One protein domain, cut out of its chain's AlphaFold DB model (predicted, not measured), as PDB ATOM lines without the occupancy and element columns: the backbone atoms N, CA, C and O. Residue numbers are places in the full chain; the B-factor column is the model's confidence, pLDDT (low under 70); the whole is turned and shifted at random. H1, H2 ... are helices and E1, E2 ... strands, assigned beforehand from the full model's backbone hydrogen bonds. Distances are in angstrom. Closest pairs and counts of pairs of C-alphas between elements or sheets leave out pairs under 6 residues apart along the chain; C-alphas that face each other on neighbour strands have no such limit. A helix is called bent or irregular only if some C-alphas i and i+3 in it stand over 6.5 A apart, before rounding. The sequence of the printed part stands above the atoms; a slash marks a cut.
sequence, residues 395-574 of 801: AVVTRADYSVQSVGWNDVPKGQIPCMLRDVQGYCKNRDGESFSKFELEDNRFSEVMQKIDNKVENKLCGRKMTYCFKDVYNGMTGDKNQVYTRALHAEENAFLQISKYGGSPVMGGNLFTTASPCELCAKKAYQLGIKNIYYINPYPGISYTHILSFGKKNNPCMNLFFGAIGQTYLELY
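AT A GLANCE: This is residues 395 to 574 of the 801 residues of the protein "dCMP deaminase" of Coprococcus sp. OM06-34AC (UniProt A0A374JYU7). Two lobes are joined by two long links. One lobe is a five-stranded sheet with H5 over one face and H6 and H7 grazing it; the other is a small cluster of helices, H1 to H4, and residues 566 to 572, mostly in H8, stick out from the sheet lobe. The printed part has 180 residues, in the order E1 E2 H1 H2 H3 H4 H5 E3 H6 E4 H7 E5 H8, of mixed class. The mixed sheet has the order E2, E1, E3, E4, E5. The whole is loose, with a radius of gyration of the C-alphas of 20.1 A and spans of 56 by 41 by 32 A.

HOW THE PARTS SIT: E1, residues 395 to 398, and E2, residues 404 to 409, form an antiparallel hairpin, with N 395 and O 408 2.8 A apart, within hydrogen-bond range. E1 is antiparallel to E3, residues 511 to 516, with N 396 and O 513 at 2.8 A. E3 is parallel to E4, residues 533 to 538, with N 512 and O 533 at 2.9 A. E4 is parallel to E5, residues 558 to 561, with N 534 and O 558 at 2.8 A. The sheet is twisted, with C-alphas up to 4.0 A off its best plane. H1, residues 424 to 430, touches residues 450 to 454 of H3, residues 444 to 457, at a steep tilt of 61 degrees, opposite ways; the closest C-alphas, of Val 424 and Asp 454, are 5.9 A apart. H2, residues 438 to 442, and H3 only just touch, only at the corner, with 3 pairs of C-alphas within 8 A. Residues 445 to 449 of H3 touch H4, residues 470 to 478, closest at the C-alphas of Phe 446 and Met 477, 7.5 A. H5, residues 491 to 502, is on the sheet, making two layers, at a height over the sheet of 6.4 A. It lies over E2, slantwise to the strands at 48 degrees on the local plane. Its residues 492 to 496 touch H6, residues 520 to 528, closest at the C-alphas of Glu 493 and Cys 522, 6.3 A. H6 touches H7, residues 544 to 549, at a shallow tilt of 31 degrees, the same way; the C-alphas of Glu 520 and Ser 544 are closest, 4.6 A. H6 and H7 each only graze the sheet. E3, H6, E4 and E4, H7, E5 are strand-helix-strand units, parallel neighbour strands with a helix between, each with a right-handed crossover. H8, residues 567 to 574, touches no helix and is not on the sheet. Every O i to N i+4 pair is within hydrogen-bond range in H1, H2, H3, H4, H6 and H7; H5 has 7 of 8 and H8 3 of 4.

IN THESE COORDINATES: E1 begins at C-alpha 395, (30.853, 17.410, 47.350). H3 is 20.3 A long, H5 16.8 A, E4 15.6 A, E2 14.7 A and E3 14.5 A. H7 is irregular, only just: C-alphas 546 and 549 are 6.6 A apart. H8 ends at C-alpha 574, (21.027, 0.935, 36.591).

THE WHOLE: The two C-alphas farthest apart, of Asn 459 and Lys 553, are 60.2 A apart. The printed part has no cut. The links E2 to H1, H3 to H4 and H4 to H5 are long. Mean pLDDT of the printed part is 91.3, and residues 540 to 541 are under 70.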
ATOM      1  N   ALA A 395      31.970  17.079  46.484       98.00
ATOM      2  CA  ALA A 395      30.853  17.410  47.350       98.00
ATOM      3  C   ALA A 395      29.658  17.945  46.555       98.00
ATOM      4  O   ALA A 395      29.814  18.578  45.512       98.00
ATOM      5  N   VAL A 396      28.454  17.716  47.072       98.19
ATOM      6  CA  VAL A 396      27.189  18.204  46.520       98.19
ATOM      7  C   VAL A 396      26.322  18.704  47.664       98.19
ATOM      8  O   VAL A 396      26.154  18.015  48.671       98.19
ATOM      9  N   VAL A 397      25.735  19.885  47.498       97.62
ATOM     10  CA  VAL A 397      24.755  20.432  48.441       97.62
ATOM     11  C   VAL A 397      23.381  20.408  47.795       97.62
ATOM     12  O   VAL A 397      23.201  20.805  46.641       97.62
ATOM     13  N   THR A 398      22.398  19.938  48.552       97.25
ATOM     14  CA  THR A 398      21.006  19.797  48.122       97.25
ATOM     15  C   THR A 398      20.059  20.435  49.133       97.25
ATOM     16  O   THR A 398      20.421  20.640  50.293       97.25
ATOM     17  N   ARG A 399      18.824  20.705  48.711       95.56
ATOM     18  CA  ARG A 399      17.710  20.972  49.635       95.56
ATOM     19  C   ARG A 399      17.217  19.673  50.284       95.56
ATOM     20  O   ARG A 399      17.693  18.589  49.957       95.56
ATOM     21  N   ALA A 400      16.254  19.785  51.200       95.00
ATOM     22  CA  ALA A 400      15.675  18.643  51.914       95.00
ATOM     23  C   ALA A 400      15.051  17.587  50.975       95.00
ATOM     24  O   ALA A 400      15.055  16.405  51.297       95.00
ATOM     25  N   ASP A 401      14.577  18.005  49.799       94.12
ATOM     26  CA  ASP A 401      13.989  17.168  48.742       94.12
ATOM     27  C   ASP A 401      15.024  16.547  47.780       94.12
ATOM     28  O   ASP A 401      14.658  15.985  46.749       94.12
ATOM     29  N   TYR A 402      16.322  16.643  48.097       95.81
ATOM     30  CA  TYR A 402      17.434  16.161  47.270       95.81
ATOM     31  C   TYR A 402      17.626  16.907  45.934       95.81
ATOM     32  O   TYR A 402      18.366  16.428  45.067       95.81
ATOM     33  N   SER A 403      17.034  18.096  45.757       95.50
ATOM     34  CA  SER A 403      17.335  18.966  44.613       95.50
ATOM     35  C   SER A 403      18.735  19.569  44.748       95.50
ATOM     36  O   SER A 403      19.002  20.339  45.675       95.50
ATOM     37  N   VAL A 404      19.619  19.282  43.790       96.00
ATOM     38  CA  VAL A 404      20.998  19.801  43.745       96.00
ATOM     39  C   VAL A 404      21.001  21.323  43.624       96.00
ATOM     40  O   VAL A 404      20.323  21.873  42.762       96.00
ATOM     41  N   GLN A 405      21.740  21.996  44.509       95.31
ATOM     42  CA  GLN A 405      21.917  23.453  44.504       95.31
ATOM     43  C   GLN A 405      23.335  23.853  44.100       95.31
ATOM     44  O   GLN A 405      23.522  24.855  43.417       95.31
ATOM     45  N   SER A 406      24.339  23.078  44.510       95.75
ATOM     46  CA  SER A 406      25.728  23.315  44.128       95.75
ATOM     47  C   SER A 406      26.550  22.036  44.169       95.75
ATOM     48  O   SER A 406      26.190  21.050  44.821       95.75
ATOM     49  N   VAL A 407      27.677  22.076  43.467       96.56
ATOM     50  CA  VAL A 407      28.680  21.014  43.447       96.56
ATOM     51  C   VAL A 407      30.042  21.610  43.771       96.56
ATOM     52  O   VAL A 407      30.300  22.777  43.496       96.56
ATOM     53  N   GLY A 408      30.937  20.826  44.344       95.62
ATOM     54  CA  GLY A 408      32.283  21.258  44.674       95.62
ATOM     55  C   GLY A 408      33.272  20.116  44.553       95.62
ATOM     56  O   GLY A 408      32.912  18.940  44.600       95.62
ATOM     57  N   TRP A 409      34.529  20.486  44.376       96.69
ATOM     58  CA  TRP A 409      35.679  19.603  44.460       96.69
ATOM     59  C   TRP A 409      36.829  20.393  45.063       96.69
ATOM     60  O   TRP A 409      36.816  21.627  45.046       96.69
ATOM     61  N   ASN A 410      37.786  19.704  45.669       94.31
ATOM     62  CA  ASN A 410      38.907  20.385  46.293       94.31
ATOM     63  C   ASN A 410      39.875  20.894  45.217       94.31
ATOM     64  O   ASN A 410      40.420  20.110  44.443       94.31
ATOM     65  N   ASP A 411      40.078  22.205  45.156       94.69
ATOM     66  CA  ASP A 411      40.917  22.841  44.139       94.69
ATOM     67  C   ASP A 411      41.344  24.244  44.572       94.69
ATOM     68  O   ASP A 411      40.830  24.795  45.549       94.69
ATOM     69  N   VAL A 412      42.308  24.814  43.860       93.56
ATOM     70  CA  VAL A 412      42.792  26.179  44.085       93.56
ATOM     71  C   VAL A 412      41.692  27.223  43.826       93.56
ATOM     72  O   VAL A 412      40.713  26.938  43.130       93.56
ATOM     73  N   PRO A 413      41.817  28.454  44.362       92.06
ATOM     74  CA  PRO A 413      40.872  29.527  44.071       92.06
ATOM     75  C   PRO A 413      40.689  29.761  42.565       92.06
ATOM     76  O   PRO A 413      41.644  29.684  41.788       92.06
ATOM     77  N   LYS A 414      39.455  30.096  42.161       88.81
ATOM     78  CA  LYS A 414      39.096  30.313  40.750       88.81
ATOM     79  C   LYS A 414      40.059  31.303  40.083       88.81
ATOM     80  O   LYS A 414      40.224  32.417  40.572       88.81
ATOM     81  N   GLY A 415      40.605  30.905  38.934       88.44
ATOM     82  CA  GLY A 415      41.538  31.701  38.132       88.44
ATOM     83  C   GLY A 415      43.008  31.342  38.343       88.44
ATOM     84  O   GLY A 415      43.834  31.768  37.550       88.44
ATOM     85  N   GLN A 416      43.346  30.542  39.358       92.94
ATOM     86  CA  GLN A 416      44.714  30.057  39.548       92.94
ATOM     87  C   GLN A 416      44.938  28.698  38.878       92.94
ATOM     88  O   GLN A 416      44.014  27.894  38.767       92.94
ATOM     89  N   ILE A 417      46.192  28.402  38.520       92.69
ATOM     90  CA  ILE A 417      46.576  27.090  37.984       92.69
ATOM     91  C   ILE A 417      46.593  26.027  39.108       92.69
ATOM     92  O   ILE A 417      47.267  26.230  40.137       92.69
ATOM     93  N   PRO A 418      45.881  24.893  38.941       93.75
ATOM     94  CA  PRO A 418      45.874  23.787  39.897       93.75
ATOM     95  C   PRO A 418      47.245  23.138  40.096       93.75
ATOM     96  O   PRO A 418      48.089  23.147  39.205       93.75
ATOM     97  N   CYS A 419      47.469  22.521  41.259       91.81
ATOM     98  CA  CYS A 419      48.763  21.912  41.598       91.81
ATOM     99  C   CYS A 419      49.173  20.787  40.631       91.81
ATOM    100  O   CYS A 419      50.349  20.665  40.313       91.81
ATOM    101  N   MET A 420      48.214  20.006  40.125       92.94
ATOM    102  CA  MET A 420      48.457  18.931  39.152       92.94
ATOM    103  C   MET A 420      48.982  19.428  37.795       92.94
ATOM    104  O   MET A 420      49.612  18.665  37.072       92.94
ATOM    105  N   LEU A 421      48.751  20.697  37.450       92.25
ATOM    106  CA  LEU A 421      49.211  21.291  36.190       92.25
ATOM    107  C   LEU A 421      50.517  22.081  36.342       92.25
ATOM    108  O   LEU A 421      50.997  22.663  35.374       92.25
ATOM    109  N   ARG A 422      51.087  22.124  37.550       92.50
ATOM    110  CA  ARG A 422      52.326  22.841  37.857       92.50
ATOM    111  C   ARG A 422      53.442  21.846  38.096       92.50
ATOM    112  O   ARG A 422      53.256  20.895  38.853       92.50
ATOM    113  N   ASP A 423      54.611  22.098  37.523       93.12
ATOM    114  CA  ASP A 423      55.761  21.215  37.668       93.12
ATOM    115  C   ASP A 423      57.072  21.947  37.981       93.12
ATOM    116  O   ASP A 423      57.332  23.037  37.475       93.12
ATOM    117  N   VAL A 424      57.890  21.294  38.814       94.00
ATOM    118  CA  VAL A 424      59.308  21.013  38.542       94.00
ATOM    119  C   VAL A 424      60.009  21.890  37.498       94.00
ATOM    120  O   VAL A 424      60.435  23.030  37.703       94.00
ATOM    121  N   GLN A 425      60.113  21.269  36.329       90.50
ATOM    122  CA  GLN A 425      60.848  21.737  35.172       90.50
ATOM    123  C   GLN A 425      60.264  23.050  34.638       90.50
ATOM    124  O   GLN A 425      61.010  23.938  34.229       90.50
ATOM    125  N   GLY A 426      58.934  23.176  34.629       90.19
ATOM    126  CA  GLY A 426      58.217  24.383  34.225       90.19
ATOM    127  C   GLY A 426      58.590  25.590  35.085       90.19
ATOM    128  O   GLY A 426      58.920  26.644  34.538       90.19
ATOM    129  N   TYR A 427      58.640  25.412  36.411       93.94
ATOM    130  CA  TYR A 427      59.103  26.446  37.338       93.94
ATOM    131  C   TYR A 427      60.532  26.874  37.008       93.94
ATOM    132  O   TYR A 427      60.781  28.058  36.802       93.94
ATOM    133  N   CYS A 428      61.463  25.924  36.903       92.25
ATOM    134  CA  CYS A 428      62.878  26.223  36.677       92.25
ATOM    135  C   CYS A 428      63.157  26.879  35.311       92.25
ATOM    136  O   CYS A 428      64.118  27.639  35.201       92.25
ATOM    137  N   LYS A 429      62.326  26.622  34.290       89.88
ATOM    138  CA  LYS A 429      62.509  27.152  32.928       89.88
ATOM    139  C   LYS A 429      61.807  28.483  32.669       89.88
ATOM    140  O   LYS A 429      62.413  29.358  32.060       89.88
ATOM    141  N   ASN A 430      60.538  28.616  33.059       84.19
ATOM    142  CA  ASN A 430      59.678  29.716  32.605       84.19
ATOM    143  C   ASN A 430      59.420  30.780  33.685       84.19
ATOM    144  O   ASN A 430      59.211  31.936  33.340       84.19
ATOM    145  N   ARG A 431      59.462  30.410  34.979       86.75
ATOM    146  CA  ARG A 431      59.250  31.306  36.142       86.75
ATOM    147  C   ARG A 431      58.124  32.346  35.949       86.75
ATOM    148  O   ARG A 431      58.264  33.492  36.373       86.75
ATOM    149  N   ASP A 432      57.014  31.972  35.310       89.81
ATOM    150  CA  ASP A 432      55.943  32.911  34.968       89.81
ATOM    151  C   ASP A 432      54.996  33.201  36.147       89.81
ATOM    152  O   ASP A 432      54.678  32.330  36.956       89.81
ATOM    153  N   GLY A 433      54.520  34.446  36.230       89.94
ATOM    154  CA  GLY A 433      53.634  34.902  37.308       89.94
ATOM    155  C   GLY A 433      52.191  34.391  37.229       89.94
ATOM    156  O   GLY A 433      51.451  34.543  38.197       89.94
ATOM    157  N   GLU A 434      51.786  33.785  36.110       89.50
ATOM    158  CA  GLU A 434      50.455  33.179  35.946       89.50
ATOM    159  C   GLU A 434      50.392  31.799  36.620       89.50
ATOM    160  O   GLU A 434      49.405  31.433  37.263       89.50
ATOM    161  N   SER A 435      51.481  31.033  36.518       91.12
ATOM    162  CA  SER A 435      51.584  29.681  37.069       91.12
ATOM    163  C   SER A 435      52.133  29.659  38.493       91.12
ATOM    164  O   SER A 435      51.799  28.749  39.258       91.12
ATOM    165  N   PHE A 436      52.977  30.624  38.870       93.25
ATOM    166  CA  PHE A 436      53.706  30.632  40.141       93.25
ATOM    167  C   PHE A 436      53.439  31.904  40.941       93.25
ATOM    168  O   PHE A 436      53.395  33.008  40.406       93.25
ATOM    169  N   SER A 437      53.265  31.755  42.256       92.88
ATOM    170  CA  SER A 437      53.016  32.908  43.121       92.88
ATOM    171  C   SER A 437      54.263  33.783  43.274       92.88
ATOM    172  O   SER A 437      55.393  33.303  43.193       92.88
ATOM    173  N   LYS A 438      54.057  35.065  43.597       94.62
ATOM    174  CA  LYS A 438      55.145  36.007  43.900       94.62
ATOM    175  C   LYS A 438      56.117  35.465  44.957       94.62
ATOM    176  O   LYS A 438      57.322  35.597  44.797       94.62
ATOM    177  N   PHE A 439      55.596  34.805  45.996       93.69
ATOM    178  CA  PHE A 439      56.421  34.174  47.028       93.69
ATOM    179  C   PHE A 439      57.362  33.120  46.435       93.69
ATOM    180  O   PHE A 439      58.557  33.146  46.701       93.69
ATOM    181  N   GLU A 440      56.837  32.216  45.607       94.06
ATOM    182  CA  GLU A 440      57.644  31.163  44.985       94.06
ATOM    183  C   GLU A 440      58.724  31.750  44.073       94.06
ATOM    184  O   GLU A 440      59.837  31.242  44.050       94.06
ATOM    185  N   LEU A 441      58.414  32.830  43.352       93.88
ATOM    186  CA  LEU A 441      59.335  33.473  42.415       93.88
ATOM    187  C   LEU A 441      60.417  34.332  43.092       93.88
ATOM    188  O   LEU A 441      61.517  34.454  42.554       93.88
ATOM    189  N   GLU A 442      60.141  34.931  44.245       94.31
ATOM    190  CA  GLU A 442      61.076  35.856  44.904       94.31
ATOM    191  C   GLU A 442      61.870  35.213  46.048       94.31
ATOM    192  O   GLU A 442      62.943  35.705  46.398       94.31
ATOM    193  N   ASP A 443      61.390  34.108  46.626       95.75
ATOM    194  CA  ASP A 443      62.083  33.447  47.729       95.75
ATOM    195  C   ASP A 443      63.275  32.604  47.234       95.75
ATOM    196  O   ASP A 443      63.133  31.585  46.548       95.75
ATOM    197  N   ASN A 444      64.482  33.026  47.620       94.00
ATOM    198  CA  ASN A 444      65.723  32.359  47.221       94.00
ATOM    199  C   ASN A 444      65.798  30.909  47.721       94.00
ATOM    200  O   ASN A 444      66.250  30.036  46.983       94.00
ATOM    201  N   ARG A 445      65.322  30.628  48.943       95.00
ATOM    202  CA  ARG A 445      65.375  29.273  49.514       95.00
ATOM    203  C   ARG A 445      64.446  28.335  48.751       95.00
ATOM    204  O   ARG A 445      64.834  27.209  48.442       95.00
ATOM    205  N   PHE A 446      63.254  28.804  48.393       95.00
ATOM    206  CA  PHE A 446      62.312  28.064  47.565       95.00
ATOM    207  C   PHE A 446      62.916  27.765  46.189       95.00
ATOM    208  O   PHE A 446      62.908  26.615  45.746       95.00
ATOM    209  N   SER A 447      63.518  28.769  45.544       94.12
ATOM    210  CA  SER A 447      64.196  28.590  44.256       94.12
ATOM    211  C   SER A 447      65.332  27.561  44.327       94.12
ATOM    212  O   SER A 447      65.435  26.704  43.447       94.12
ATOM    213  N   GLU A 448      66.153  27.591  45.380       95.19
ATOM    214  CA  GLU A 448      67.206  26.593  45.607       95.19
ATOM    215  C   GLU A 448      66.642  25.177  45.773       95.19
ATOM    216  O   GLU A 448      67.206  24.220  45.242       95.19
ATOM    217  N   VAL A 449      65.540  25.016  46.513       95.38
ATOM    218  CA  VAL A 449      64.891  23.708  46.700       95.38
ATOM    219  C   VAL A 449      64.349  23.179  45.374       95.38
ATOM    220  O   VAL A 449      64.575  22.013  45.056       95.38
ATOM    221  N   MET A 450      63.703  24.022  44.571       94.69
ATOM    222  CA  MET A 450      63.169  23.622  43.266       94.69
ATOM    223  C   MET A 450      64.277  23.180  42.303       94.69
ATOM    224  O   MET A 450      64.171  22.110  41.711       94.69
ATOM    225  N   GLN A 451      65.388  23.921  42.224       94.31
ATOM    226  CA  GLN A 451      66.555  23.510  41.429       94.31
ATOM    227  C   GLN A 451      67.164  22.193  41.933       94.31
ATOM    228  O   GLN A 451      67.512  21.318  41.141       94.31
ATOM    229  N   LYS A 452      67.256  22.010  43.259       94.81
ATOM    230  CA  LYS A 452      67.712  20.744  43.857       94.81
ATOM    231  C   LYS A 452      66.796  19.575  43.492       94.81
ATOM    232  O   LYS A 452      67.300  18.467  43.316       94.81
ATOM    233  N   ILE A 453      65.482  19.790  43.416       93.69
ATOM    234  CA  ILE A 453      64.531  18.758  42.989       93.69
ATOM    235  C   ILE A 453      64.738  18.447  41.507       93.69
ATOM    236  O   ILE A 453      64.900  17.273  41.184       93.69
ATOM    237  N   ASP A 454      64.796  19.461  40.638       93.06
ATOM    238  CA  ASP A 454      64.945  19.280  39.188       93.06
ATOM    239  C   ASP A 454      66.190  18.448  38.840       93.06
ATOM    240  O   ASP A 454      66.088  17.399  38.203       93.06
ATOM    241  N   ASN A 455      67.340  18.821  39.413       91.06
ATOM    242  CA  ASN A 455      68.611  18.114  39.222       91.06
ATOM    243  C   ASN A 455      68.574  16.652  39.709       91.06
ATOM    244  O   ASN A 455      69.326  15.812  39.224       91.06
ATOM    245  N   LYS A 456      67.732  16.322  40.699       90.75
ATOM    246  CA  LYS A 456      67.621  14.953  41.241       90.75
ATOM    247  C   LYS A 456      66.694  14.049  40.430       90.75
ATOM    248  O   LYS A 456      66.848  12.823  40.495       90.75
ATOM    249  N   VAL A 457      65.701  14.625  39.753       88.31
ATOM    250  CA  VAL A 457      64.672  13.877  39.009       88.31
ATOM    251  C   VAL A 457      64.976  13.756  37.519       88.31
ATOM    252  O   VAL A 457      64.314  12.973  36.834       88.31
ATOM    253  N   GLU A 458      65.971  14.492  37.018       71.69
ATOM    254  CA  GLU A 458      66.408  14.441  35.625       71.69
ATOM    255  C   GLU A 458      66.619  12.980  35.170       71.69
ATOM    256  O   GLU A 458      67.286  12.184  35.833       71.69
ATOM    257  N   ASN A 459      65.973  12.602  34.060       76.25
ATOM    258  CA  ASN A 459      65.944  11.255  33.458       76.25
ATOM    259  C   ASN A 459      65.163  10.140  34.193       76.25
ATOM    260  O   ASN A 459      65.109   9.023  33.683       76.25
ATOM    261  N   LYS A 460      64.489  10.407  35.324       85.44
ATOM    262  CA  LYS A 460      63.731   9.378  36.085       85.44
ATOM    263  C   LYS A 460      62.217   9.358  35.850       85.44
ATOM    264  O   LYS A 460      61.526   8.479  36.351       85.44
ATOM    265  N   LEU A 461      61.678  10.335  35.121       86.44
ATOM    266  CA  LEU A 461      60.228  10.570  35.065       86.44
ATOM    267  C   LEU A 461      59.498   9.825  33.935       86.44
ATOM    268  O   LEU A 461      58.269   9.861  33.892       86.44
ATOM    269  N   CYS A 462      60.218   9.166  33.019       87.31
ATOM    270  CA  CYS A 462      59.643   8.406  31.895       87.31
ATOM    271  C   CYS A 462      58.551   9.183  31.122       87.31
ATOM    272  O   CYS A 462      57.469   8.662  30.867       87.31
ATOM    273  N   GLY A 463      58.807  10.456  30.802       87.38
ATOM    274  CA  GLY A 463      57.868  11.332  30.084       87.38
ATOM    275  C   GLY A 463      56.830  12.053  30.956       87.38
ATOM    276  O   GLY A 463      56.095  12.895  30.445       87.38
ATOM    277  N   ARG A 464      56.775  11.782  32.266       90.44
ATOM    278  CA  ARG A 464      55.893  12.488  33.212       90.44
ATOM    279  C   ARG A 464      56.504  13.813  33.679       90.44
ATOM    280  O   ARG A 464      57.715  14.020  33.610       90.44
ATOM    281  N   LYS A 465      55.655  14.709  34.182       90.44
ATOM    282  CA  LYS A 465      56.054  15.978  34.807       90.44
ATOM    283  C   LYS A 465      56.201  15.811  36.317       90.44
ATOM    284  O   LYS A 465      55.390  15.118  36.930       90.44
ATOM    285  N   MET A 466      57.202  16.455  36.920       92.69
ATOM    286  CA  MET A 466      57.375  16.440  38.376       92.69
ATOM    287  C   MET A 466      56.457  17.479  39.025       92.69
ATOM    288  O   MET A 466      56.866  18.605  39.308       92.69
ATOM    289  N   THR A 467      55.197  17.110  39.237       94.06
ATOM    290  CA  THR A 467      54.225  17.967  39.927       94.06
ATOM    291  C   THR A 467      54.528  18.066  41.418       94.06
ATOM    292  O   THR A 467      55.006  17.099  42.011       94.06
ATOM    293  N   TYR A 468      54.203  19.195  42.049       93.00
ATOM    294  CA  TYR A 468      54.470  19.396  43.476       93.00
ATOM    295  C   TYR A 468      53.334  20.123  44.203       93.00
ATOM    296  O   TYR A 468      52.566  20.898  43.629       93.00
ATOM    297  N   CYS A 469      53.230  19.869  45.506       91.88
ATOM    298  CA  CYS A 469      52.357  20.616  46.398       91.88
ATOM    299  C   CYS A 469      53.177  21.700  47.099       91.88
ATOM    300  O   CYS A 469      54.175  21.389  47.749       91.88
ATOM    301  N   PHE A 470      52.737  22.960  47.020       92.38
ATOM    302  CA  PHE A 470      53.414  24.078  47.690       92.38
ATOM    303  C   PHE A 470      53.641  23.808  49.186       92.38
ATOM    304  O   PHE A 470      54.745  24.007  49.684       92.38
ATOM    305  N   LYS A 471      52.622  23.274  49.875       91.50
ATOM    306  CA  LYS A 471      52.685  22.905  51.296       91.50
ATOM    307  C   LYS A 471      53.861  21.979  51.599       91.50
ATOM    308  O   LYS A 471      54.559  22.200  52.579       91.50
ATOM    309  N   ASP A 472      54.073  20.947  50.785       90.81
ATOM    310  CA  ASP A 472      55.089  19.930  51.070       90.81
ATOM    311  C   ASP A 472      56.504  20.496  50.885       90.81
ATOM    312  O   ASP A 472      57.378  20.242  51.712       90.81
ATOM    313  N   VAL A 473      56.707  21.342  49.866       92.69
ATOM    314  CA  VAL A 473      57.974  22.065  49.661       92.69
ATOM    315  C   VAL A 473      58.222  23.059  50.799       92.69
ATOM    316  O   VAL A 473      59.307  23.083  51.379       92.69
ATOM    317  N   TYR A 474      57.209  23.848  51.160       92.19
ATOM    318  CA  TYR A 474      57.319  24.874  52.195       92.19
ATOM    319  C   TYR A 474      57.566  24.282  53.589       92.19
ATOM    320  O   TYR A 474      58.469  24.726  54.300       92.19
ATOM    321  N   ASN A 475      56.824  23.238  53.968       91.31
ATOM    322  CA  ASN A 475      57.013  22.524  55.232       91.31
ATOM    323  C   ASN A 475      58.378  21.828  55.280       91.31
ATOM    324  O   ASN A 475      59.066  21.894  56.295       91.31
ATOM    325  N   GLY A 476      58.813  21.222  54.169       90.38
ATOM    326  CA  GLY A 476      60.148  20.629  54.069       90.38
ATOM    327  C   GLY A 476      61.274  21.655  54.237       90.38
ATOM    328  O   GLY A 476      62.287  21.359  54.863       90.38
ATOM    329  N   MET A 477      61.084  22.874  53.727       91.19
ATOM    330  CA  MET A 477      62.053  23.968  53.836       91.19
ATOM    331  C   MET A 477      62.092  24.611  55.231       91.19
ATOM    332  O   MET A 477      63.159  25.008  55.694       91.19
ATOM    333  N   THR A 478      60.939  24.760  55.884       89.38
ATOM    334  CA  THR A 478      60.809  25.470  57.171       89.38
ATOM    335  C   THR A 478      60.904  24.556  58.391       89.38
ATOM    336  O   THR A 478      61.133  25.041  59.495       89.38
ATOM    337  N   GLY A 479      60.722  23.244  58.210       85.56
ATOM    338  CA  GLY A 479      60.567  22.290  59.308       85.56
ATOM    339  C   GLY A 479      59.198  22.362  60.001       85.56
ATOM    340  O   GLY A 479      59.004  21.699  61.020       85.56
ATOM    341  N   ASP A 480      58.254  23.147  59.469       83.06
ATOM    342  CA  ASP A 480      56.884  23.251  59.979       83.06
ATOM    343  C   ASP A 480      56.048  22.015  59.570       83.06
ATOM    344  O   ASP A 480      56.317  21.343  58.574       83.06
ATOM    345  N   LYS A 481      55.009  21.692  60.344       78.69
ATOM    346  CA  LYS A 481      54.032  20.621  60.058       78.69
ATOM    347  C   LYS A 481      52.614  21.157  59.838       78.69
ATOM    348  O   LYS A 481      51.645  20.391  59.864       78.69
ATOM    349  N   ASN A 482      52.481  22.458  59.604       78.62
ATOM    350  CA  ASN A 482      51.197  23.115  59.428       78.62
ATOM    351  C   ASN A 482      50.478  22.675  58.136       78.62
ATOM    352  O   ASN A 482      51.063  22.589  57.054       78.62
ATOM    353  N   GLN A 483      49.181  22.383  58.252       74.19
ATOM    354  CA  GLN A 483      48.352  21.918  57.137       74.19
ATOM    355  C   GLN A 483      47.691  23.058  56.349       74.19
ATOM    356  O   GLN A 483      47.201  22.817  55.248       74.19
ATOM    357  N   VAL A 484      47.697  24.293  56.867       80.56
ATOM    358  CA  VAL A 484      46.962  25.422  56.262       80.56
ATOM    359  C   VAL A 484      47.617  26.000  55.008       80.56
ATOM    360  O   VAL A 484      46.941  26.670  54.238       80.56
ATOM    361  N   TYR A 485      48.900  25.720  54.749       83.31
ATOM    362  CA  TYR A 485      49.609  26.223  53.560       83.31
ATOM    363  C   TYR A 485      49.223  25.502  52.258       83.31
ATOM    364  O   TYR A 485      49.839  25.711  51.212       83.31
ATOM    365  N   THR A 486      48.223  24.619  52.294       85.25
ATOM    366  CA  THR A 486      47.636  24.073  51.070       85.25
ATOM    367  C   THR A 486      47.023  25.196  50.231       85.25
ATOM    368  O   THR A 486      46.330  26.068  50.744       85.25
ATOM    369  N   ARG A 487      47.255  25.164  48.914       91.31
ATOM    370  CA  ARG A 487      46.614  26.104  47.980       91.31
ATOM    371  C   ARG A 487      45.157  25.747  47.699       91.31
ATOM    372  O   ARG A 487      44.389  26.615  47.302       91.31
ATOM    373  N   ALA A 488      44.806  24.468  47.824       91.94
ATOM    374  CA  ALA A 488      43.481  23.979  47.483       91.94
ATOM    375  C   ALA A 488      42.493  24.224  48.630       91.94
ATOM    376  O   ALA A 488      42.761  23.851  49.773       91.94
ATOM    377  N   LEU A 489      41.339  24.792  48.289       93.38
ATOM    378  CA  LEU A 489      40.137  24.790  49.115       93.38
ATOM    379  C   LEU A 489      39.558  23.373  49.180       93.38
ATOM    380  O   LEU A 489      39.825  22.536  48.316       93.38
ATOM    381  N   HIS A 490      38.747  23.102  50.199       94.31
ATOM    382  CA  HIS A 490      38.048  21.825  50.336       94.31
ATOM    383  C   HIS A 490      36.825  21.749  49.410       94.31
ATOM    384  O   HIS A 490      36.281  22.769  48.981       94.31
ATOM    385  N   ALA A 491      36.373  20.531  49.114       96.31
ATOM    386  CA  ALA A 491      35.258  20.303  48.199       96.31
ATOM    387  C   ALA A 491      33.946  20.883  48.737       96.31
ATOM    388  O   ALA A 491      33.220  21.566  48.014       96.31
ATOM    389  N   GLU A 492      33.675  20.657  50.020       96.69
ATOM    390  CA  GLU A 492      32.495  21.143  50.729       96.69
ATOM    391  C   GLU A 492      32.495  22.670  50.779       96.69
ATOM    392  O   GLU A 492      31.484  23.309  50.506       96.69
ATOM    393  N   GLU A 493      33.659  23.266  51.049       94.88
ATOM    394  CA  GLU A 493      33.836  24.714  51.038       94.88
ATOM    395  C   GLU A 493      33.554  25.315  49.662       94.88
ATOM    396  O   GLU A 493      32.800  26.283  49.574       94.88
ATOM    397  N   ASN A 494      34.082  24.723  48.592       94.94
ATOM    398  CA  ASN A 494      33.781  25.172  47.236       94.94
ATOM    399  C   ASN A 494      32.285  25.044  46.912       94.94
ATOM    400  O   ASN A 494      31.709  25.973  46.342       94.94
ATOM    401  N   ALA A 495      31.630  23.954  47.325       95.62
ATOM    402  CA  ALA A 495      30.190  23.789  47.138       95.62
ATOM    403  C   ALA A 495      29.385  24.867  47.893       95.62
ATOM    404  O   ALA A 495      28.442  25.437  47.339       95.62
ATOM    405  N   PHE A 496      29.774  25.209  49.124       95.19
ATOM    406  CA  PHE A 496      29.144  26.288  49.895       95.19
ATOM    407  C   PHE A 496      29.386  27.668  49.277       95.19
ATOM    408  O   PHE A 496      28.456  28.462  49.142       95.19
ATOM    409  N   LEU A 497      30.622  27.952  48.855       93.75
ATOM    410  CA  LEU A 497      30.988  29.226  48.241       93.75
ATOM    411  C   LEU A 497      30.252  29.464  46.924       93.75
ATOM    412  O   LEU A 497      29.926  30.611  46.633       93.75
ATOM    413  N   GLN A 498      29.952  28.424  46.141       91.62
ATOM    414  CA  GLN A 498      29.148  28.579  44.924       91.62
ATOM    415  C   GLN A 498      27.748  29.126  45.214       91.62
ATOM    416  O   GLN A 498      27.296  30.017  44.497       91.62
ATOM    417  N   ILE A 499      27.100  28.653  46.284       90.38
ATOM    418  CA  ILE A 499      25.777  29.143  46.699       90.38
ATOM    419  C   ILE A 499      25.860  30.641  47.014       90.38
ATOM    420  O   ILE A 499      25.076  31.432  46.492       90.38
ATOM    421  N   SER A 500      26.853  31.042  47.814       88.69
ATOM    422  CA  SER A 500      27.056  32.446  48.192       88.69
ATOM    423  C   SER A 500      27.467  33.331  47.013       88.69
ATOM    424  O   SER A 500      27.061  34.485  46.939       88.69
ATOM    425  N   LYS A 501      28.285  32.809  46.093       88.31
ATOM    426  CA  LYS A 501      28.860  33.563  44.973       88.31
ATOM    427  C   LYS A 501      27.838  33.902  43.897       88.31
ATOM    428  O   LYS A 501      27.874  35.009  43.369       88.31
ATOM    429  N   TYR A 502      27.002  32.939  43.519       86.81
ATOM    430  CA  TYR A 502      26.054  33.117  42.417       86.81
ATOM    431  C   TYR A 502      24.692  33.635  42.883       86.81
ATOM    432  O   TYR A 502      23.923  34.125  42.062       86.81
ATOM    433  N   GLY A 503      24.415  33.572  44.189       77.94
ATOM    434  CA  GLY A 503      23.078  33.788  44.723       77.94
ATOM    435  C   GLY A 503      22.209  32.562  44.445       77.94
ATOM    436  O   GLY A 503      22.054  32.130  43.306       77.94
ATOM    437  N   GLY A 504      21.659  31.964  45.496       73.25
ATOM    438  CA  GLY A 504      20.891  30.728  45.395       73.25
ATOM    439  C   GLY A 504      19.821  30.632  46.467       73.25
ATOM    440  O   GLY A 504      19.770  31.432  47.403       73.25
ATOM    441  N   SER A 505      18.940  29.645  46.330       84.00
ATOM    442  CA  SER A 505      17.920  29.403  47.346       84.00
ATOM    443  C   SER A 505      18.541  28.880  48.647       84.00
ATOM    444  O   SER A 505      19.559  28.184  48.601       84.00
ATOM    445  N   PRO A 506      17.922  29.171  49.805       86.62
ATOM    446  CA  PRO A 506      18.398  28.682  51.091       86.62
ATOM    447  C   PRO A 506      18.555  27.158  51.114       86.62
ATOM    448  O   PRO A 506      17.712  26.425  50.598       86.62
ATOM    449  N   VAL A 507      19.620  26.689  51.767       92.00
ATOM    450  CA  VAL A 507      19.922  25.258  51.964       92.00
ATOM    451  C   VAL A 507      19.661  24.783  53.396       92.00
ATOM    452  O   VAL A 507      20.049  23.678  53.769       92.00
ATOM    453  N   MET A 508      18.987  25.605  54.206       94.38
ATOM    454  CA  MET A 508      18.584  25.246  55.567       94.38
ATOM    455  C   MET A 508      17.672  24.012  55.541       94.38
ATOM    456  O   MET A 508      16.731  23.942  54.755       94.38
ATOM    457  N   GLY A 509      17.965  23.030  56.392       94.94
ATOM    458  CA  GLY A 509      17.297  21.728  56.396       94.94
ATOM    459  C   GLY A 509      17.755  20.783  55.277       94.94
ATOM    460  O   GLY A 509      17.247  19.670  55.187       94.94
ATOM    461  N   GLY A 510      18.689  21.214  54.425       96.56
ATOM    462  CA  GLY A 510      19.182  20.460  53.278       96.56
ATOM    463  C   GLY A 510      20.192  19.368  53.618       96.56
ATOM    464  O   GLY A 510      20.434  19.048  54.786       96.56
ATOM    465  N   ASN A 511      20.808  18.810  52.576       97.94
ATOM    466  CA  ASN A 511      21.754  17.703  52.701       97.94
ATOM    467  C   ASN A 511      23.096  18.023  52.034       97.94
ATOM    468  O   ASN A 511      23.129  18.595  50.942       97.94
ATOM    469  N   LEU A 512      24.186  17.588  52.664       98.12
ATOM    470  CA  LEU A 512      25.538  17.576  52.113       98.12
ATOM    471  C   LEU A 512      25.922  16.133  51.770       98.12
ATOM    472  O   LEU A 512      25.868  15.260  52.628       98.12
ATOM    473  N   PHE A 513      26.354  15.898  50.539       98.25
ATOM    474  CA  PHE A 513      26.979  14.650  50.101       98.25
ATOM    475  C   PHE A 513      28.454  14.929  49.862       98.25
ATOM    476  O   PHE A 513      28.773  15.894  49.175       98.25
ATOM    477  N   THR A 514      29.352  14.126  50.422       96.81
ATOM    478  CA  THR A 514      30.801  14.313  50.257       96.81
ATOM    479  C   THR A 514      31.525  12.974  50.193       96.81
ATOM    480  O   THR A 514      31.190  12.040  50.916       96.81
ATOM    481  N   THR A 515      32.536  12.840  49.337       94.75
ATOM    482  CA  THR A 515      33.274  11.570  49.210       94.75
ATOM    483  C   THR A 515      34.187  11.284  50.410       94.75
ATOM    484  O   THR A 515      34.558  10.137  50.647       94.75
ATOM    485  N   ALA A 516      34.496  12.297  51.219       91.06
ATOM    486  CA  ALA A 516      35.202  12.166  52.491       91.06
ATOM    487  C   ALA A 516      34.464  12.955  53.577       91.06
ATOM    488  O   ALA A 516      33.935  14.031  53.303       91.06
ATOM    489  N   SER A 517      34.412  12.438  54.807       90.25
ATOM    490  CA  SER A 517      33.699  13.129  55.884       90.25
ATOM    491  C   SER A 517      34.325  14.503  56.181       90.25
ATOM    492  O   SER A 517      35.552  14.627  56.130       90.25
ATOM    493  N   PRO A 518      33.526  15.513  56.560       90.81
ATOM    494  CA  PRO A 518      34.007  16.881  56.681       90.81
ATOM    495  C   PRO A 518      35.001  17.075  57.829       90.81
ATOM    496  O   PRO A 518      34.793  16.604  58.953       90.81
ATOM    497  N   CYS A 519      36.051  17.857  57.558       91.44
ATOM    498  CA  CYS A 519      36.969  18.355  58.585       91.44
ATOM    499  C   CYS A 519      36.276  19.353  59.530       91.44
ATOM    500  O   CYS A 519      35.158  19.806  59.279       91.44
ATOM    501  N   GLU A 520      36.960  19.780  60.590       92.31
ATOM    502  CA  GLU A 520      36.434  20.712  61.592       92.31
ATOM    503  C   GLU A 520      35.966  22.041  60.975       92.31
ATOM    504  O   GLU A 520      34.942  22.594  61.377       92.31
ATOM    505  N   LEU A 521      36.677  22.567  59.972       92.50
ATOM    506  CA  LEU A 521      36.295  23.822  59.315       92.50
ATOM    507  C   LEU A 521      35.065  23.658  58.415       92.50
ATOM    508  O   LEU A 521      34.181  24.515  58.429       92.50
ATOM    509  N   CYS A 522      34.979  22.563  57.660       94.69
ATOM    510  CA  CYS A 522      33.825  22.288  56.802       94.69
ATOM    511  C   CYS A 522      32.588  21.923  57.631       94.69
ATOM    512  O   CYS A 522      31.489  22.367  57.305       94.69
ATOM    513  N   ALA A 523      32.765  21.216  58.749       95.06
ATOM    514  CA  ALA A 523      31.704  20.906  59.703       95.06
ATOM    515  C   ALA A 523      31.092  22.175  60.317       95.06
ATOM    516  O   ALA A 523      29.870  22.305  60.349       95.06
ATOM    517  N   LYS A 524      31.919  23.153  60.724       94.62
ATOM    518  CA  LYS A 524      31.435  24.466  61.196       94.62
ATOM    519  C   LYS A 524      30.581  25.168  60.137       94.62
ATOM    520  O   LYS A 524      29.514  25.684  60.457       94.62
ATOM    521  N   LYS A 525      31.025  25.160  58.875       95.38
ATOM    522  CA  LYS A 525      30.302  25.780  57.750       95.38
ATOM    523  C   LYS A 525      28.981  25.061  57.460       95.38
ATOM    524  O   LYS A 525      27.958  25.723  57.319       95.38
ATOM    525  N   ALA A 526      28.981  23.727  57.442       95.38
ATOM    526  CA  ALA A 526      27.771  22.928  57.259       95.38
ATOM    527  C   ALA A 526      26.734  23.210  58.361       95.38
ATOM    528  O   ALA A 526      25.564  23.443  58.058       95.38
ATOM    529  N   TYR A 527      27.178  23.264  59.624       94.69
ATOM    530  CA  TYR A 527      26.321  23.608  60.760       94.69
ATOM    531  C   TYR A 527      25.754  25.029  60.620       94.69
ATOM    532  O   TYR A 527      24.550  25.229  60.752       94.69
ATOM    533  N   GLN A 528      26.599  26.012  60.284       93.75
ATOM    534  CA  GLN A 528      26.195  27.411  60.100       93.75
ATOM    535  C   GLN A 528      25.156  27.594  58.980       93.75
ATOM    536  O   GLN A 528      24.275  28.442  59.092       93.75
ATOM    537  N   LEU A 529      25.247  26.802  57.909       93.06
ATOM    538  CA  LEU A 529      24.289  26.814  56.797       93.06
ATOM    539  C   LEU A 529      22.974  26.085  57.119       93.06
ATOM    540  O   LEU A 529      22.040  26.121  56.316       93.06
ATOM    541  N   GLY A 530      22.884  25.430  58.280       93.81
ATOM    542  CA  GLY A 530      21.709  24.675  58.697       93.81
ATOM    543  C   GLY A 530      21.523  23.366  57.930       93.81
ATOM    544  O   GLY A 530      20.388  22.916  57.787       93.81
ATOM    545  N   ILE A 531      22.603  22.762  57.418       96.38
ATOM    546  CA  ILE A 531      22.550  21.433  56.794       96.38
ATOM    547  C   ILE A 531      22.068  20.415  57.825       96.38
ATOM    548  O   ILE A 531      22.605  20.347  58.929       96.38
ATOM    549  N   LYS A 532      21.068  19.606  57.468       96.69
ATOM    550  CA  LYS A 532      20.473  18.633  58.384       96.69
ATOM    551  C   LYS A 532      21.071  17.240  58.258       96.69
ATOM    552  O   LYS A 532      21.220  16.583  59.283       96.69
ATOM    553  N   ASN A 533      21.431  16.799  57.054       97.62
ATOM    554  CA  ASN A 533      22.028  15.479  56.837       97.62
ATOM    555  C   ASN A 533      23.359  15.597  56.099       97.62
ATOM    556  O   ASN A 533      23.475  16.346  55.130       97.62
ATOM    557  N   ILE A 534      24.354  14.838  56.544       97.19
ATOM    558  CA  ILE A 534      25.669  14.743  55.915       97.19
ATOM    559  C   ILE A 534      25.905  13.280  55.553       97.19
ATOM    560  O   ILE A 534      26.050  12.440  56.438       97.19
ATOM    561  N   TYR A 535      25.932  12.982  54.259       96.88
ATOM    562  CA  TYR A 535      26.225  11.662  53.713       96.88
ATOM    563  C   TYR A 535      27.687  11.602  53.276       96.88
ATOM    564  O   TYR A 535      28.134  12.477  52.528       96.88
ATOM    565  N   TYR A 536      28.429  10.587  53.717       94.25
ATOM    566  CA  TYR A 536      29.853  10.457  53.399       94.25
ATOM    567  C   TYR A 536      30.300   9.016  53.162       94.25
ATOM    568  O   TYR A 536      29.752   8.094  53.756       94.25
ATOM    569  N   ILE A 537      31.307   8.824  52.303       91.56
ATOM    570  CA  ILE A 537      31.862   7.493  51.999       91.56
ATOM    571  C   ILE A 537      32.970   7.137  52.994       91.56
ATOM    572  O   ILE A 537      32.850   6.179  53.753       91.56
ATOM    573  N   ASN A 538      34.043   7.932  53.011       82.56
ATOM    574  CA  ASN A 538      35.216   7.642  53.829       82.56
ATOM    575  C   ASN A 538      35.190   8.441  55.139       82.56
ATOM    576  O   ASN A 538      35.118   9.675  55.086       82.56
ATOM    577  N   PRO A 539      35.273   7.790  56.315       75.06
ATOM    578  CA  PRO A 539      35.464   8.502  57.571       75.06
ATOM    579  C   PRO A 539      36.843   9.176  57.575       75.06
ATOM    580  O   PRO A 539      37.858   8.555  57.262       75.06
ATOM    581  N   TYR A 540      36.874  10.458  57.920       65.94
ATOM    582  CA  TYR A 540      38.088  11.256  58.054       65.94
ATOM    583  C   TYR A 540      38.545  11.238  59.519       65.94
ATOM    584  O   TYR A 540      37.710  11.411  60.413       65.94
ATOM    585  N   PRO A 541      39.846  11.054  59.797       63.81
ATOM    586  CA  PRO A 541      40.363  11.123  61.156       63.81
ATOM    587  C   PRO A 541      40.209  12.553  61.694       63.81
ATOM    588  O   PRO A 541      40.780  13.497  61.151       63.81
ATOM    589  N   GLY A 542      39.417  12.728  62.750       74.50
ATOM    590  CA  GLY A 542      39.179  14.040  63.346       74.50
ATOM    591  C   GLY A 542      38.151  14.011  64.469       74.50
ATOM    592  O   GLY A 542      37.570  12.973  64.788       74.50
ATOM    593  N   ILE A 543      37.917  15.180  65.064       83.62
ATOM    594  CA  ILE A 543      36.937  15.371  66.146       83.62
ATOM    595  C   ILE A 543      35.719  16.165  65.672       83.62
ATOM    596  O   ILE A 543      34.914  16.611  66.485       83.62
ATOM    597  N   SER A 544      35.565  16.364  64.359       87.56
ATOM    598  CA  SER A 544      34.503  17.196  63.785       87.56
ATOM    599  C   SER A 544      33.106  16.781  64.253       87.56
ATOM    600  O   SER A 544      32.303  17.641  64.621       87.56
ATOM    601  N   TYR A 545      32.828  15.476  64.335       87.31
ATOM    602  CA  TYR A 545      31.564  14.984  64.875       87.31
ATOM    603  C   TYR A 545      31.410  15.300  66.366       87.31
ATOM    604  O   TYR A 545      30.502  16.041  66.733       87.31
ATOM    605  N   THR A 546      32.318  14.788  67.204       88.19
ATOM    606  CA  THR A 546      32.216  14.848  68.673       88.19
ATOM    607  C   THR A 546      32.338  16.263  69.239       88.19
ATOM    608  O   THR A 546      31.780  16.552  70.296       88.19
ATOM    609  N   HIS A 547      33.059  17.151  68.551       89.81
ATOM    610  CA  HIS A 547      33.297  18.524  68.987       89.81
ATOM    611  C   HIS A 547      32.297  19.533  68.405       89.81
ATOM    612  O   HIS A 547      31.926  20.473  69.104       89.81
ATOM    613  N   ILE A 548      31.880  19.377  67.140       91.75
ATOM    614  CA  ILE A 548      31.103  20.404  66.420       91.75
ATOM    615  C   ILE A 548      29.693  19.910  66.113       91.75
ATOM    616  O   ILE A 548      28.721  20.538  66.521       91.75
ATOM    617  N   LEU A 549      29.563  18.800  65.384       91.38
ATOM    618  CA  LEU A 549      28.270  18.390  64.823       91.38
ATOM    619  C   LEU A 549      27.319  17.814  65.878       91.38
ATOM    620  O   LEU A 549      26.111  17.992  65.757       91.38
ATOM    621  N   SER A 550      27.844  17.164  66.921       89.69
ATOM    622  CA  SER A 550      27.045  16.599  68.013       89.69
ATOM    623  C   SER A 550      26.839  17.554  69.195       89.69
ATOM    624  O   SER A 550      26.193  17.176  70.173       89.69
ATOM    625  N   PHE A 551      27.401  18.767  69.158       86.31
ATOM    626  CA  PHE A 551      27.351  19.696  70.285       86.31
ATOM    627  C   PHE A 551      25.985  20.396  70.384       86.31
ATOM    628  O   PHE A 551      25.534  21.046  69.445       86.31
ATOM    629  N   GLY A 552      25.330  20.298  71.548       86.44
ATOM    630  CA  GLY A 552      23.996  20.870  71.797       86.44
ATOM    631  C   GLY A 552      22.844  19.871  71.614       86.44
ATOM    632  O   GLY A 552      23.054  18.718  71.255       86.44
ATOM    633  N   LYS A 553      21.605  20.295  71.920       83.62
ATOM    634  CA  LYS A 553      20.409  19.417  71.941       83.62
ATOM    635  C   LYS A 553      19.464  19.571  70.740       83.62
ATOM    636  O   LYS A 553      18.535  18.780  70.608       83.62
ATOM    637  N   LYS A 554      19.620  20.606  69.908       84.75
ATOM    638  CA  LYS A 554      18.670  20.946  68.832       84.75
ATOM    639  C   LYS A 554      19.413  21.218  67.527       84.75
ATOM    640  O   LYS A 554      20.480  21.809  67.557       84.75
ATOM    641  N   ASN A 555      18.804  20.835  66.404       84.06
ATOM    642  CA  ASN A 555      19.259  21.123  65.033       84.06
ATOM    643  C   ASN A 555      20.621  20.546  64.613       84.06
ATOM    644  O   ASN A 555      21.094  20.866  63.529       84.06
ATOM    645  N   ASN A 556      21.200  19.640  65.400       92.56
ATOM    646  CA  ASN A 556      22.447  18.969  65.042       92.56
ATOM    647  C   ASN A 556      22.319  18.227  63.694       92.56
ATOM    648  O   ASN A 556      21.306  17.534  63.482       92.56
ATOM    649  N   PRO A 557      23.315  18.356  62.797       93.81
ATOM    650  CA  PRO A 557      23.382  17.570  61.574       93.81
ATOM    651  C   PRO A 557      23.524  16.073  61.875       93.81
ATOM    652  O   PRO A 557      24.299  15.671  62.743       93.81
ATOM    653  N   CYS A 558      22.790  15.242  61.144       92.81
ATOM    654  CA  CYS A 558      22.884  13.790  61.198       92.81
ATOM    655  C   CYS A 558      23.990  13.315  60.248       92.81
ATOM    656  O   CYS A 558      23.934  13.574  59.044       92.81
ATOM    657  N   MET A 559      24.988  12.627  60.795       91.88
ATOM    658  CA  MET A 559      26.043  11.972  60.022       91.88
ATOM    659  C   MET A 559      25.545  10.607  59.556       91.88
ATOM    660  O   MET A 559      25.120   9.803  60.378       91.88
ATOM    661  N   ASN A 560      25.594  10.355  58.251       92.69
ATOM    662  CA  ASN A 560      25.136   9.115  57.639       92.69
ATOM    663  C   ASN A 560      26.272   8.527  56.800       92.69
ATOM    664  O   ASN A 560      26.728   9.154  55.838       92.69
ATOM    665  N   LEU A 561      26.716   7.317  57.142       91.56
ATOM    666  CA  LEU A 561      27.619   6.576  56.273       91.56
ATOM    667  C   LEU A 561      26.871   6.209  54.987       91.56
ATOM    668  O   LEU A 561      25.734   5.740  55.023       91.56
ATOM    669  N   PHE A 562      27.496   6.457  53.845       94.69
ATOM    670  CA  PHE A 562      26.903   6.156  52.555       94.69
ATOM    671  C   PHE A 562      26.800   4.642  52.342       94.69
ATOM    672  O   PHE A 562      27.777   3.911  52.499       94.69
ATOM    673  N   PHE A 563      25.619   4.202  51.917       94.56
ATOM    674  CA  PHE A 563      25.371   2.890  51.336       94.56
ATOM    675  C   PHE A 563      24.619   3.096  50.018       94.56
ATOM    676  O   PHE A 563      23.755   3.970  49.911       94.56
ATOM    677  N   GLY A 564      24.986   2.350  48.984       96.75
ATOM    678  CA  GLY A 564      24.650   2.719  47.613       96.75
ATOM    679  C   GLY A 564      25.657   2.204  46.590       96.75
ATOM    680  O   GLY A 564      26.800   1.908  46.940       96.75
ATOM    681  N   ALA A 565      25.258   2.150  45.322       97.75
ATOM    682  CA  ALA A 565      26.199   2.007  44.213       97.75
ATOM    683  C   ALA A 565      26.739   3.373  43.746       97.75
ATOM    684  O   ALA A 565      25.988   4.350  43.695       97.75
ATOM    685  N   ILE A 566      28.025   3.432  43.389       96.75
ATOM    686  CA  ILE A 566      28.729   4.610  42.848       96.75
ATOM    687  C   ILE A 566      29.760   4.214  41.779       96.75
ATOM    688  O   ILE A 566      30.012   3.036  41.518       96.75
ATOM    689  N   GLY A 567      30.369   5.216  41.144       94.69
ATOM    690  CA  GLY A 567      31.384   5.053  40.114       94.69
ATOM    691  C   GLY A 567      30.829   4.366  38.870       94.69
ATOM    692  O   GLY A 567      29.693   4.615  38.464       94.69
ATOM    693  N   GLN A 568      31.638   3.495  38.266       93.75
ATOM    694  CA  GLN A 568      31.238   2.719  37.091       93.75
ATOM    695  C   GLN A 568      30.128   1.709  37.421       93.75
ATOM    696  O   GLN A 568      29.220   1.504  36.620       93.75
ATOM    697  N   THR A 569      30.156   1.127  38.622       96.62
ATOM    698  CA  THR A 569      29.165   0.139  39.061       96.62
ATOM    699  C   THR A 569      27.755   0.720  39.118       96.62
ATOM    700  O   THR A 569      26.809   0.027  38.770       96.62
ATOM    701  N   TYR A 570      27.592   1.999  39.468       97.69
ATOM    702  CA  TYR A 570      26.289   2.668  39.385       97.69
ATOM    703  C   TYR A 570      25.686   2.576  37.975       97.69
ATOM    704  O   TYR A 570      24.513   2.246  37.830       97.69
ATOM    705  N   LEU A 571      26.481   2.835  36.933       95.94
ATOM    706  CA  LEU A 571      26.004   2.749  35.551       95.94
ATOM    707  C   LEU A 571      25.683   1.300  35.180       95.94
ATOM    708  O   LEU A 571      24.598   1.021  34.687       95.94
ATOM    709  N   GLU A 572      26.578   0.368  35.511       94.94
ATOM    710  CA  GLU A 572      26.391  -1.053  35.198       94.94
ATOM    711  C   GLU A 572      25.145  -1.685  35.819       94.94
ATOM    712  O   GLU A 572      24.628  -2.643  35.253       94.94
ATOM    713  N   LEU A 573      24.706  -1.198  36.982       96.94
ATOM    714  CA  LEU A 573      23.552  -1.734  37.704       96.94
ATOM    715  C   LEU A 573      22.228  -1.091  37.286       96.94
ATOM    716  O   LEU A 573      21.182  -1.722  37.404       96.94
ATOM    717  N   TYR A 574      22.248   0.165  36.839       97.12
ATOM    718  CA  TYR A 574      21.027   0.935  36.591       97.12
ATOM    719  C   TYR A 574      20.748   1.210  35.108       97.12
ATOM    720  O   TYR A 574      19.661   1.689  34.791       97.12
TER     721      TYR A 574